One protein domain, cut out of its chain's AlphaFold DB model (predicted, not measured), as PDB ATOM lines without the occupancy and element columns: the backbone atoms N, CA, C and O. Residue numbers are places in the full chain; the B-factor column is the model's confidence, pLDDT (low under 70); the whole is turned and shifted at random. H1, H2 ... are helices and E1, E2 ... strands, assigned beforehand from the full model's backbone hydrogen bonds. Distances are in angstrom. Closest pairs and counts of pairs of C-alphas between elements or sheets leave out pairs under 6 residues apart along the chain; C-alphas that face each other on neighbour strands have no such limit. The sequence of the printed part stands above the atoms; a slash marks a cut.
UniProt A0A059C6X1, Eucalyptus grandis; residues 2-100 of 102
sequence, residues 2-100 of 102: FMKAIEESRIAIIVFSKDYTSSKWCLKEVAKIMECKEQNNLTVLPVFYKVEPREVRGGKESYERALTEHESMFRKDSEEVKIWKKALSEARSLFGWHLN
ATOM      1  N   PHE A   2     550.878 193.509 814.642       76.00
ATOM      2  CA  PHE A   2     550.410 193.616 813.249       76.00
ATOM      3  C   PHE A   2     551.527 193.583 812.184       76.00
ATOM      4  O   PHE A   2     551.445 192.813 811.237       76.00
ATOM      5  N   MET A   3     552.621 194.333 812.372       86.56
ATOM      6  CA  MET A   3     553.729 194.355 811.393       86.56
ATOM      7  C   MET A   3     554.406 192.991 811.212       86.56
ATOM      8  O   MET A   3     554.755 192.622 810.099       86.56
ATOM      9  N   LYS A   4     554.512 192.209 812.292       89.31
ATOM     10  CA  LYS A   4     555.042 190.844 812.243       89.31
ATOM     11  C   LYS A   4     554.153 189.919 811.405       89.31
ATOM     12  O   LYS A   4     554.662 189.094 810.660       89.31
ATOM     13  N   ALA A   5     552.831 190.100 811.466       91.69
ATOM     14  CA  ALA A   5     551.914 189.331 810.630       91.69
ATOM     15  C   ALA A   5     552.116 189.629 809.135       91.69
ATOM     16  O   ALA A   5     552.040 188.711 808.326       91.69
ATOM     17  N   ILE A   6     552.427 190.878 808.763       91.94
ATOM     18  CA  ILE A   6     552.778 191.230 807.375       91.94
ATOM     19  C   ILE A   6     554.079 190.530 806.955       91.94
ATOM     20  O   ILE A   6     554.136 189.959 805.872       91.94
ATOM     21  N   GLU A   7     555.097 190.528 807.819       91.62
ATOM     22  CA  GLU A   7     556.398 189.895 807.542       91.62
ATOM     23  C   GLU A   7     556.311 188.373 807.367       91.62
ATOM     24  O   GLU A   7     557.043 187.803 806.559       91.62
ATOM     25  N   GLU A   8     555.419 187.721 808.115       93.31
ATOM     26  CA  GLU A   8     555.190 186.271 808.072       93.31
ATOM     27  C   GLU A   8     554.166 185.857 806.995       93.31
ATOM     28  O   GLU A   8     553.950 184.665 806.755       93.31
ATOM     29  N   SER A   9     553.529 186.825 806.328       94.44
ATOM     30  CA  SER A   9     552.536 186.568 805.285       94.44
ATOM     31  C   SER A   9     553.179 186.175 803.956       94.44
ATOM     32  O   SER A   9     554.261 186.623 803.592       94.44
ATOM     33  N   ARG A  10     552.463 185.352 803.180       95.50
ATOM     34  CA  ARG A  10     552.843 184.996 801.796       95.50
ATOM     35  C   ARG A  10     552.108 185.817 800.745       95.50
ATOM     36  O   ARG A  10     552.607 185.995 799.636       95.50
ATOM     37  N   ILE A  11     550.920 186.308 801.095       96.00
ATOM     38  CA  ILE A  11     550.058 187.100 800.222       96.00
ATOM     39  C   ILE A  11     549.505 188.268 801.035       96.00
ATOM     40  O   ILE A  11     549.033 188.067 802.153       96.00
ATOM     41  N   ALA A  12     549.533 189.466 800.460       96.06
ATOM     42  CA  ALA A  12     548.857 190.644 800.979       96.06
ATOM     43  C   ALA A  12     547.873 191.173 799.933       96.06
ATOM     44  O   ALA A  12     548.243 191.427 798.784       96.06
ATOM     45  N   ILE A  13     546.617 191.350 800.341       96.00
ATOM     46  CA  ILE A  13     545.577 191.959 799.513       96.00
ATOM     47  C   ILE A  13     545.383 193.391 800.001       96.00
ATOM     48  O   ILE A  13     545.009 193.604 801.153       96.00
ATOM     49  N   ILE A  14     545.646 194.365 799.132       94.50
ATOM     50  CA  ILE A  14     545.455 195.784 799.452       94.50
ATOM     51  C   ILE A  14     544.123 196.216 798.859       94.50
ATOM     52  O   ILE A  14     543.968 196.202 797.641       94.50
ATOM     53  N   VAL A  15     543.176 196.626 799.698       93.06
ATOM     54  CA  VAL A  15     541.877 197.132 799.240       93.06
ATOM     55  C   VAL A  15     541.910 198.654 799.237       93.06
ATOM     56  O   VAL A  15     541.666 199.293 800.257       93.06
ATOM     57  N   PHE A  16     542.223 199.240 798.085       88.62
ATOM     58  CA  PHE A  16     542.127 200.677 797.881       88.62
ATOM     59  C   PHE A  16     540.659 201.089 797.824       88.62
ATOM     60  O   PHE A  16     539.906 200.626 796.972       88.62
ATOM     61  N   SER A  17     540.278 201.983 798.726       87.25
ATOM     62  CA  SER A  17     538.973 202.636 798.773       87.25
ATOM     63  C   SER A  17     539.155 204.151 798.796       87.25
ATOM     64  O   SER A  17     540.281 204.645 798.934       87.25
ATOM     65  N   LYS A  18     538.053 204.896 798.682       81.88
ATOM     66  CA  LYS A  18     538.057 206.366 798.712       81.88
ATOM     67  C   LYS A  18     538.788 206.935 799.936       81.88
ATOM     68  O   LYS A  18     539.550 207.882 799.796       81.88
ATOM     69  N   ASP A  19     538.612 206.305 801.097       82.19
ATOM     70  CA  ASP A  19     539.121 206.805 802.379       82.19
ATOM     71  C   ASP A  19     540.395 206.090 802.851       82.19
ATOM     72  O   ASP A  19     540.872 206.347 803.955       82.19
ATOM     73  N   TYR A  20     540.988 205.199 802.054       84.75
ATOM     74  CA  TYR A  20     542.185 204.447 802.461       84.75
ATOM     75  C   TYR A  20     543.328 205.369 802.915       84.75
ATOM     76  O   TYR A  20     543.999 205.115 803.915       84.75
ATOM     77  N   THR A  21     543.533 206.478 802.201       78.25
ATOM     78  CA  THR A  21     544.591 207.457 802.487       78.25
ATOM     79  C   THR A  21     544.283 208.348 803.679       78.25
ATOM     80  O   THR A  21     545.186 209.038 804.151       78.25
ATOM     81  N   SER A  22     543.054 208.289 804.206       80.69
ATOM     82  CA  SER A  22     542.683 209.002 805.428       80.69
ATOM     83  C   SER A  22     543.269 208.363 806.694       80.69
ATOM     84  O   SER A  22     543.474 209.009 807.724       80.69
ATOM     85  N   SER A  23     543.583 207.066 806.624       83.31
ATOM     86  CA  SER A  23     544.100 206.301 807.750       83.31
ATOM     87  C   SER A  23     545.623 206.262 807.726       83.31
ATOM     88  O   SER A  23     546.240 205.578 806.910       83.31
ATOM     89  N   LYS A  24     546.255 206.908 808.716       83.12
ATOM     90  CA  LYS A  24     547.707 206.786 808.940       83.12
ATOM     91  C   LYS A  24     548.142 205.325 809.068       83.12
ATOM     92  O   LYS A  24     549.268 204.985 808.712       83.12
ATOM     93  N   TRP A  25     547.280 204.464 809.610       87.00
ATOM     94  CA  TRP A  25     547.598 203.049 809.754       87.00
ATOM     95  C   TRP A  25     547.660 202.384 808.388       87.00
ATOM     96  O   TRP A  25     548.697 201.813 808.080       87.00
ATOM     97  N   CYS A  26     546.673 202.599 807.519       90.38
ATOM     98  CA  CYS A  26     546.699 202.072 806.152       90.38
ATOM     99  C   CYS A  26     547.943 202.532 805.365       90.38
ATOM    100  O   CYS A  26     548.513 201.757 804.593       90.38
ATOM    101  N   LEU A  27     548.423 203.761 805.605       88.19
ATOM    102  CA  LEU A  27     549.674 204.280 805.027       88.19
ATOM    103  C   LEU A  27     550.930 203.560 805.552       88.19
ATOM    104  O   LEU A  27     551.845 203.251 804.789       88.19
ATOM    105  N   LYS A  28     550.979 203.256 806.852       90.44
ATOM    106  CA  LYS A  28     552.068 202.462 807.440       90.44
ATOM    107  C   LYS A  28     552.035 201.012 806.967       90.44
ATOM    108  O   LYS A  28     553.085 200.427 806.718       90.44
ATOM    109  N   GLU A  29     550.842 200.442 806.846       93.38
ATOM    110  CA  GLU A  29     550.633 199.065 806.405       93.38
ATOM    111  C   GLU A  29     551.088 198.881 804.963       93.38
ATOM    112  O   GLU A  29     551.887 197.987 804.700       93.38
ATOM    113  N   VAL A  30     550.677 199.761 804.041       93.81
ATOM    114  CA  VAL A  30     551.122 199.668 802.642       93.81
ATOM    115  C   VAL A  30     552.635 199.832 802.515       93.81
ATOM    116  O   VAL A  30     553.256 199.105 801.747       93.81
ATOM    117  N   ALA A  31     553.255 200.710 803.309       93.56
ATOM    118  CA  ALA A  31     554.709 200.838 803.326       93.56
ATOM    119  C   ALA A  31     555.396 199.542 803.766       93.56
ATOM    120  O   ALA A  31     556.329 199.093 803.100       93.56
ATOM    121  N   LYS A  32     554.899 198.899 804.828       95.00
ATOM    122  CA  LYS A  32     555.459 197.629 805.295       95.00
ATOM    123  C   LYS A  32     555.222 196.485 804.306       95.00
ATOM    124  O   LYS A  32     556.115 195.679 804.078       95.00
ATOM    125  N   ILE A  33     554.043 196.426 803.690       96.31
ATOM    126  CA  ILE A  33     553.716 195.431 802.659       96.31
ATOM    127  C   ILE A  33     554.671 195.562 801.470       96.31
ATOM    128  O   ILE A  33     555.201 194.558 801.001       96.31
ATOM    129  N   MET A  34     554.913 196.784 800.995       95.69
ATOM    130  CA  MET A  34     555.807 197.010 799.860       95.69
ATOM    131  C   MET A  34     557.271 196.718 800.208       95.69
ATOM    132  O   MET A  34     557.962 196.109 799.397       95.69
ATOM    133  N   GLU A  35     557.712 197.021 801.432       94.69
ATOM    134  CA  GLU A  35     559.021 196.579 801.933       94.69
ATOM    135  C   GLU A  35     559.142 195.041 801.915       94.69
ATOM    136  O   GLU A  35     560.088 194.489 801.354       94.69
ATOM    137  N   CYS A  36     558.157 194.321 802.462       94.31
ATOM    138  CA  CYS A  36     558.159 192.855 802.477       94.31
ATOM    139  C   CYS A  36     558.024 192.239 801.074       94.31
ATOM    140  O   CYS A  36     558.521 191.140 800.835       94.31
ATOM    141  N   LYS A  37     557.383 192.928 800.126       94.50
ATOM    142  CA  LYS A  37     557.350 192.520 798.716       94.50
ATOM    143  C   LYS A  37     558.749 192.532 798.101       94.50
ATOM    144  O   LYS A  37     559.064 191.641 797.316       94.50
ATOM    145  N   GLU A  38     559.565 193.528 798.434       91.44
ATOM    146  CA  GLU A  38     560.947 193.630 797.953       91.44
ATOM    147  C   GLU A  38     561.880 192.625 798.647       91.44
ATOM    148  O   GLU A  38     562.744 192.049 797.991       91.44
ATOM    149  N   GLN A  39     561.699 192.394 799.952       90.56
ATOM    150  CA  GLN A  39     562.642 191.626 800.775       90.56
ATOM    151  C   GLN A  39     562.273 190.138 800.959       90.56
ATOM    152  O   GLN A  39     563.166 189.296 801.059       90.56
ATOM    153  N   ASN A  40     560.980 189.787 800.997       84.06
ATOM    154  CA  ASN A  40     560.493 188.504 801.536       84.06
ATOM    155  C   ASN A  40     559.636 187.687 800.543       84.06
ATOM    156  O   ASN A  40     558.907 186.788 800.960       84.06
ATOM    157  N   ASN A  41     559.688 187.976 799.234       86.19
ATOM    158  CA  ASN A  41     558.849 187.331 798.202       86.19
ATOM    159  C   ASN A  41     557.327 187.406 798.480       86.19
ATOM    160  O   ASN A  41     556.561 186.552 798.024       86.19
ATOM    161  N   LEU A  42     556.868 188.426 799.214       95.50
ATOM    162  CA  LEU A  42     555.444 188.634 799.481       95.50
ATOM    163  C   LEU A  42     554.701 188.942 798.172       95.50
ATOM    164  O   LEU A  42     555.028 189.896 797.464       95.50
ATOM    165  N   THR A  43     553.667 188.162 797.858       95.50
ATOM    166  CA  THR A  43     552.799 188.445 796.706       95.50
ATOM    167  C   THR A  43     551.794 189.527 797.080       95.50
ATOM    168  O   THR A  43     551.047 189.373 798.044       95.50
ATOM    169  N   VAL A  44     551.752 190.616 796.312       96.50
ATOM    170  CA  VAL A  44     550.861 191.753 796.581       96.50
ATOM    171  C   VAL A  44     549.800 191.859 795.499       96.50
ATOM    172  O   VAL A  44     550.117 191.926 794.312       96.50
ATOM    173  N   LEU A  45     548.545 191.886 795.936       95.19
ATOM    174  CA  LEU A  45     547.354 191.845 795.098       95.19
ATOM    175  C   LEU A  45     546.465 193.060 795.402       95.19
ATOM    176  O   LEU A  45     545.714 193.037 796.380       95.19
ATOM    177  N   PRO A  46     546.546 194.147 794.619       93.81
ATOM    178  CA  PRO A  46     545.679 195.296 794.828       93.81
ATOM    179  C   PRO A  46     544.259 195.052 794.300       93.81
ATOM    180  O   PRO A  46     544.041 194.470 793.234       93.81
ATOM    181  N   VAL A  47     543.291 195.573 795.040       92.44
ATOM    182  CA  VAL A  47     541.873 195.647 794.702       92.44
ATOM    183  C   VAL A  47     541.462 197.110 794.784       92.44
ATOM    184  O   VAL A  47     541.663 197.760 795.806       92.44
ATOM    185  N   PHE A  48     540.895 197.633 793.705       88.44
ATOM    186  CA  PHE A  48     540.402 199.000 793.592       88.44
ATOM    187  C   PHE A  48     538.885 198.964 793.786       88.44
ATOM    188  O   PHE A  48     538.152 198.602 792.869       88.44
ATOM    189  N   TYR A  49     538.428 199.256 795.004       89.50
ATOM    190  CA  TYR A  49     537.022 199.200 795.394       89.50
ATOM    191  C   TYR A  49     536.388 200.590 795.350       89.50
ATOM    192  O   TYR A  49     536.756 201.466 796.139       89.50
ATOM    193  N   LYS A  50     535.417 200.778 794.447       83.69
ATOM    194  CA  LYS A  50     534.698 202.048 794.236       83.69
ATOM    195  C   LYS A  50     535.631 203.243 794.023       83.69
ATOM    196  O   LYS A  50     535.330 204.365 794.429       83.69
ATOM    197  N   VAL A  51     536.787 202.979 793.425       78.69
ATOM    198  CA  VAL A  51     537.784 203.975 793.042       78.69
ATOM    199  C   VAL A  51     538.274 203.613 791.659       78.69
ATOM    200  O   VAL A  51     538.653 202.464 791.418       78.69
ATOM    201  N   GLU A  52     538.287 204.579 790.745       68.31
ATOM    202  CA  GLU A  52     538.799 204.289 789.417       68.31
ATOM    203  C   GLU A  52     540.304 203.990 789.503       68.31
ATOM    204  O   GLU A  52     541.071 204.810 790.016       68.31
ATOM    205  N   PRO A  53     540.797 202.882 788.917       67.12
ATOM    206  CA  PRO A  53     542.221 202.601 788.856       67.12
ATOM    207  C   PRO A  53     542.991 203.724 788.171       67.12
ATOM    208  O   PRO A  53     544.176 203.866 788.426       67.12
ATOM    209  N   ARG A  54     542.345 204.528 787.313       65.19
ATOM    210  CA  ARG A  54     542.931 205.725 786.693       65.19
ATOM    211  C   ARG A  54     543.082 206.879 787.679       65.19
ATOM    212  O   ARG A  54     544.132 207.512 787.677       65.19
ATOM    213  N   GLU A  55     542.100 207.115 788.544       60.00
ATOM    214  CA  GLU A  55     542.214 208.085 789.638       60.00
ATOM    215  C   GLU A  55     543.303 207.671 790.624       60.00
ATOM    216  O   GLU A  55     544.128 208.497 791.008       60.00
ATOM    217  N   VAL A  56     543.382 206.376 790.949       57.31
ATOM    218  CA  VAL A  56     544.445 205.867 791.812       57.31
ATOM    219  C   VAL A  56     545.791 205.941 791.090       57.31
ATOM    220  O   VAL A  56     546.695 206.555 791.640       57.31
ATOM    221  N   ARG A  57     545.946 205.404 789.865       57.44
ATOM    222  CA  ARG A  57     547.222 205.299 789.110       57.44
ATOM    223  C   ARG A  57     547.732 206.595 788.473       57.44
ATOM    224  O   ARG A  57     548.930 206.671 788.223       57.44
ATOM    225  N   GLY A  58     546.884 207.585 788.193       52.28
ATOM    226  CA  GLY A  58     547.272 208.773 787.419       52.28
ATOM    227  C   GLY A  58     546.508 210.069 787.712       52.28
ATOM    228  O   GLY A  58     546.802 211.086 787.084       52.28
ATOM    229  N   GLY A  59     545.554 210.082 788.645       46.25
ATOM    230  CA  GLY A  59     544.752 211.265 788.953       46.25
ATOM    231  C   GLY A  59     545.367 212.135 790.048       46.25
ATOM    232  O   GLY A  59     545.207 211.850 791.232       46.25
ATOM    233  N   LYS A  60     545.987 213.251 789.651       50.41
ATOM    234  CA  LYS A  60     546.522 214.324 790.518       50.41
ATOM    235  C   LYS A  60     545.523 214.942 791.517       50.41
ATOM    236  O   LYS A  60     545.922 215.763 792.338       50.41
ATOM    237  N   GLU A  61     544.227 214.624 791.447       51.44
ATOM    238  CA  GLU A  61     543.194 215.468 792.064       51.44
ATOM    239  C   GLU A  61     542.414 214.881 793.245       51.44
ATOM    240  O   GLU A  61     541.961 215.681 794.057       51.44
ATOM    241  N   SER A  62     542.284 213.558 793.421       57.41
ATOM    242  CA  SER A  62     541.549 213.001 794.580       57.41
ATOM    243  C   SER A  62     542.468 212.309 795.586       57.41
ATOM    244  O   SER A  62     542.539 212.731 796.736       57.41
ATOM    245  N   TYR A  63     543.243 211.308 795.159       62.72
ATOM    246  CA  TYR A  63     544.109 210.532 796.053       62.72
ATOM    247  C   TYR A  63     545.365 211.296 796.475       62.72
ATOM    248  O   TYR A  63     545.732 211.282 797.649       62.72
ATOM    249  N   GLU A  64     546.003 212.002 795.534       60.75
ATOM    250  CA  GLU A  64     547.125 212.893 795.847       60.75
ATOM    251  C   GLU A  64     546.668 214.073 796.703       60.75
ATOM    252  O   GLU A  64     547.335 214.396 797.678       60.75
ATOM    253  N   ARG A  65     545.494 214.653 796.416       61.00
ATOM    254  CA  ARG A  65     544.932 215.752 797.208       61.00
ATOM    255  C   ARG A  65     544.550 215.309 798.620       61.00
ATOM    256  O   ARG A  65     544.899 216.014 799.554       61.00
ATOM    257  N   ALA A  66     543.951 214.128 798.794       60.88
ATOM    258  CA  ALA A  66     543.694 213.540 800.112       60.88
ATOM    259  C   ALA A  66     544.998 213.249 800.876       60.88
ATOM    260  O   ALA A  66     545.085 213.496 802.080       60.88
ATOM    261  N   LEU A  67     546.053 212.801 800.179       60.81
ATOM    262  CA  LEU A  67     547.391 212.713 800.770       60.81
ATOM    263  C   LEU A  67     547.911 214.090 801.203       60.81
ATOM    264  O   LEU A  67     548.452 214.218 802.298       60.81
ATOM    265  N   THR A  68     547.747 215.112 800.360       58.53
ATOM    266  CA  THR A  68     548.226 216.483 800.585       58.53
ATOM    267  C   THR A  68     547.438 217.231 801.663       58.53
ATOM    268  O   THR A  68     548.025 217.994 802.431       58.53
ATOM    269  N   GLU A  69     546.137 216.987 801.802       59.34
ATOM    270  CA  GLU A  69     545.336 217.467 802.932       59.34
ATOM    271  C   GLU A  69     545.855 216.860 804.243       59.34
ATOM    272  O   GLU A  69     546.049 217.583 805.224       59.34
ATOM    273  N   HIS A  70     546.242 215.580 804.230       56.00
ATOM    274  CA  HIS A  70     546.924 214.944 805.356       56.00
ATOM    275  C   HIS A  70     548.348 215.452 805.611       56.00
ATOM    276  O   HIS A  70     548.796 215.438 806.761       56.00
ATOM    277  N   GLU A  71     549.059 215.977 804.609       51.47
ATOM    278  CA  GLU A  71     550.356 216.630 804.833       51.47
ATOM    279  C   GLU A  71     550.237 217.843 805.772       51.47
ATOM    280  O   GLU A  71     551.184 218.146 806.502       51.47
ATOM    281  N   SER A  72     549.077 218.513 805.815       51.56
ATOM    282  CA  SER A  72     548.838 219.607 806.770       51.56
ATOM    283  C   SER A  72     548.792 219.125 808.230       51.56
ATOM    284  O   SER A  72     549.196 219.861 809.128       51.56
ATOM    285  N   MET A  73     548.398 217.866 808.466       52.84
ATOM    286  CA  MET A  73     548.323 217.249 809.796       52.84
ATOM    287  C   MET A  73     549.613 216.530 810.220       52.84
ATOM    288  O   MET A  73     549.865 216.388 811.416       52.84
ATOM    289  N   PHE A  74     550.441 216.066 809.275       53.91
ATOM    290  CA  PHE A  74     551.579 215.173 809.560       53.91
ATOM    291  C   PHE A  74     552.974 215.803 809.452       53.91
ATOM    292  O   PHE A  74     553.960 215.070 809.442       53.91
ATOM    293  N   ARG A  75     553.068 217.140 809.459       58.06
ATOM    294  CA  ARG A  75     554.258 217.904 809.037       58.06
ATOM    295  C   ARG A  75     554.617 217.558 807.588       58.06
ATOM    296  O   ARG A  75     555.228 216.524 807.310       58.06
ATOM    297  N   LYS A  76     554.238 218.457 806.673       55.56
ATOM    298  CA  LYS A  76     554.765 218.528 805.302       55.56
ATOM    299  C   LYS A  76     556.275 218.255 805.342       55.56
ATOM    300  O   LYS A  76     556.982 218.896 806.112       55.56
ATOM    301  N   ASP A  77     556.721 217.261 804.577       60.94
ATOM    302  CA  ASP A  77     558.128 216.870 804.374       60.94
ATOM    303  C   ASP A  77     558.830 215.981 805.414       60.94
ATOM    304  O   ASP A  77     560.057 215.865 805.388       60.94
ATOM    305  N   SER A  78     558.101 215.254 806.267       76.38
ATOM    306  CA  SER A  78     558.747 214.153 807.003       76.38
ATOM    307  C   SER A  78     559.167 213.007 806.069       76.38
ATOM    308  O   SER A  78     558.495 212.692 805.082       76.38
ATOM    309  N   GLU A  79     560.280 212.352 806.397       82.25
ATOM    310  CA  GLU A  79     560.787 211.196 805.646       82.25
ATOM    311  C   GLU A  79     559.754 210.051 805.591       82.25
ATOM    312  O   GLU A  79     559.610 209.391 804.564       82.25
ATOM    313  N   GLU A  80     558.938 209.892 806.646       81.81
ATOM    314  CA  GLU A  80     557.804 208.953 806.675       81.81
ATOM    315  C   GLU A  80     556.804 209.210 805.538       81.81
ATOM    316  O   GLU A  80     556.394 208.276 804.852       81.81
ATOM    317  N   VAL A  81     556.433 210.472 805.294       80.81
ATOM    318  CA  VAL A  81     555.465 210.825 804.243       80.81
ATOM    319  C   VAL A  81     556.015 210.495 802.856       80.81
ATOM    320  O   VAL A  81     555.267 210.027 801.995       80.81
ATOM    321  N   LYS A  82     557.321 210.686 802.626       84.50
ATOM    322  CA  LYS A  82     557.960 210.302 801.356       84.50
ATOM    323  C   LYS A  82     557.917 208.792 801.144       84.50
ATOM    324  O   LYS A  82     557.587 208.347 800.045       84.50
ATOM    325  N   ILE A  83     558.190 208.015 802.195       89.06
ATOM    326  CA  ILE A  83     558.109 206.550 802.159       89.06
ATOM    327  C   ILE A  83     556.683 206.107 801.822       89.06
ATOM    328  O   ILE A  83     556.497 205.291 800.921       89.06
ATOM    329  N   TRP A  84     555.665 206.678 802.472       87.94
ATOM    330  CA  TRP A  84     554.269 206.322 802.194       87.94
ATOM    331  C   TRP A  84     553.849 206.684 800.772       87.94
ATOM    332  O   TRP A  84     553.219 205.868 800.103       87.94
ATOM    333  N   LYS A  85     554.231 207.869 800.279       83.38
ATOM    334  CA  LYS A  85     553.976 208.284 798.891       83.38
ATOM    335  C   LYS A  85     554.587 207.312 797.890       83.38
ATOM    336  O   LYS A  85     553.908 206.901 796.949       83.38
ATOM    337  N   LYS A  86     555.849 206.930 798.102       88.44
ATOM    338  CA  LYS A  86     556.547 205.963 797.254       88.44
ATOM    339  C   LYS A  86     555.828 204.612 797.273       88.44
ATOM    340  O   LYS A  86     555.430 204.132 796.216       88.44
ATOM    341  N   ALA A  87     555.576 204.065 798.463       91.75
ATOM    342  CA  ALA A  87     554.925 202.769 798.627       91.75
ATOM    343  C   ALA A  87     553.524 202.733 798.006       91.75
ATOM    344  O   ALA A  87     553.188 201.793 797.293       91.75
ATOM    345  N   LEU A  88     552.716 203.776 798.217       88.00
ATOM    346  CA  LEU A  88     551.411 203.902 797.572       88.00
ATOM    347  C   LEU A  88     551.537 203.947 796.055       88.00
ATOM    348  O   LEU A  88     550.763 203.281 795.372       88.00
ATOM    349  N   SER A  89     552.499 204.717 795.538       85.12
ATOM    350  CA  SER A  89     552.699 204.862 794.100       85.12
ATOM    351  C   SER A  89     553.120 203.558 793.429       85.12
ATOM    352  O   SER A  89     552.686 203.265 792.315       85.12
ATOM    353  N   GLU A  90     553.925 202.752 794.106       90.12
ATOM    354  CA  GLU A  90     554.312 201.430 793.631       90.12
ATOM    355  C   GLU A  90     553.147 200.444 793.756       90.12
ATOM    356  O   GLU A  90     552.783 199.804 792.770       90.12
ATOM    357  N   ALA A  91     552.484 200.386 794.914       90.69
ATOM    358  CA  ALA A  91     551.360 199.486 795.165       90.69
ATOM    359  C   ALA A  91     550.203 199.683 794.169       90.69
ATOM    360  O   ALA A  91     549.653 198.709 793.660       90.69
ATOM    361  N   ARG A  92     549.861 200.933 793.824       83.38
ATOM    362  CA  ARG A  92     548.808 201.228 792.835       83.38
ATOM    363  C   ARG A  92     549.172 200.832 791.405       83.38
ATOM    364  O   ARG A  92     548.282 200.580 790.592       83.38
ATOM    365  N   SER A  93     550.466 200.823 791.082       85.56
ATOM    366  CA  SER A  93     550.959 200.484 789.741       85.56
ATOM    367  C   SER A  93     550.937 198.981 789.462       85.56
ATOM    368  O   SER A  93     550.994 198.572 788.304       85.56
ATOM    369  N   LEU A  94     550.784 198.158 790.506       89.12
ATOM    370  CA  LEU A  94     550.607 196.717 790.377       89.12
ATOM    371  C   LEU A  94     549.287 196.382 789.663       89.12
ATOM    372  O   LEU A  94     548.275 197.080 789.803       89.12
ATOM    373  N   PHE A  95     549.294 195.290 788.897       86.19
ATOM    374  CA  PHE A  95     548.085 194.732 788.291       86.19
ATOM    375  C   PHE A  95     547.122 194.249 789.378       86.19
ATOM    376  O   PHE A  95     547.545 193.636 790.351       86.19
ATOM    377  N   GLY A  96     545.834 194.534 789.206       87.25
ATOM    378  CA  GLY A  96     544.815 194.256 790.210       87.25
ATOM    379  C   GLY A  96     543.412 194.289 789.641       87.25
ATOM    380  O   GLY A  96     543.224 194.506 788.441       87.25
ATOM    381  N   TRP A  97     542.439 194.103 790.523       89.69
ATOM    382  CA  TRP A  97     541.025 194.025 790.168       89.69
ATOM    383  C   TRP A  97     540.306 195.325 790.478       89.69
ATOM    384  O   TRP A  97     540.551 195.946 791.508       89.69
ATOM    385  N   HIS A  98     539.400 195.713 789.591       86.50
ATOM    386  CA  HIS A  98     538.511 196.845 789.788       86.50
ATOM    387  C   HIS A  98     537.126 196.320 790.159       86.50
ATOM    388  O   HIS A  98     536.571 195.497 789.433       86.50
ATOM    389  N   LEU A  99     536.606 196.770 791.297       86.75
ATOM    390  CA  LEU A  99     535.294 196.405 791.814       86.75
ATOM    391  C   LEU A  99     534.479 197.684 791.995       86.75
ATOM    392  O   LEU A  99     534.662 198.408 792.976       86.75
ATOM    393  N   ASN A 100     533.585 197.934 791.044       80.06
ATOM    394  CA  ASN A 100     532.521 198.920 791.170       80.06
ATOM    395  C   ASN A 100     531.197 198.176 791.324       80.06
ATOM    396  O   ASN A 100     531.008 197.141 790.684       80.06
TER     397      ASN A 100
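This is residues 2 to 100 of the 102 residues of a protein of Eucalyptus grandis (UniProt A0A059C6X1). A small wall of three parallel strands, in the order E1, E2, E3, has two helices, H2 and H5, over one face, which cross each other. H1 lies beside H2, H3 only grazes the sheet, and H4 lies off the sheet, near H5 and running the opposite way. The printed part has 99 residues with five named helices and three named strands, in the order H1, E1, H2, E2, H3, H4, H5, E3; the class is mixed, helices and strands. It is compact, with a radius of gyration of the C-alphas of 13.0 A and spans of 34 by 32 by 18 A.

The sheet is made of E1, residues 11 to 16, E2, residues 43 to 49 and 19.1 A long, and E3, residues 97 to 99. H2, residues 24 to 39, is 22.8 A long from C-alpha 24 at (547.707, 206.786, 808.940) to C-alpha 39 at (562.642, 191.626, 800.775). H5, residues 79 to 93, is 21.5 A long and ends at C-alpha 93 at (550.959, 200.484, 789.741). H1 is residues 2 to 8, H3 residues 53 to 58, and H4 residues 63 to 71.

E1 and E2 are parallel at 22 degrees, with N 14 and O 45 3.1 A apart, within hydrogen-bond range. E2 and E3 are parallel at 25 degrees, with N 48 and O 97 2.8 A apart, also within range. E1, H2 and E2 form a strand-helix-strand unit, two parallel neighbour strands with a helix between, and its crossover is right-handed; E2, then H3, H4 and H5, then E3 form another. H2 and H5 on one face of the sheet make two layers. H2 is over E1 and E2 at a height over the sheet of 9.8 A. H5 runs across the strands, at 88 degrees to E1 on the local plane. H2, with residues 27 to 34, touches H5 at a steep tilt of 68 degrees, only just short of about perpendicular, the closest C-alphas being those of Ala 31 and Ala 87, 5.1 A apart. H1 touches H2 at a shallow tilt of 16 degrees, the same way, the closest C-alphas being those of Glu 7 and Cys 36, 6.1 A apart. H3 touches H5, with the C-alphas of Arg 57 and Arg 92 closest at 5.7 A. H4 and H5 are close but not clearly touching, with the C-alphas of Glu 71 and Val 81 closest at 7.8 A. In H1, H2, H3 and H4 every O i to N i+4 pair is within hydrogen-bond range; in H5 10 of 11 are.

The C-alphas of Glu 8 and Glu 61 are the two farthest apart, 35.4 A. The printed part has no cut, and no link is long. Residues 52 to 77 are under 70 in pLDDT; the mean of the printed part is 80.6.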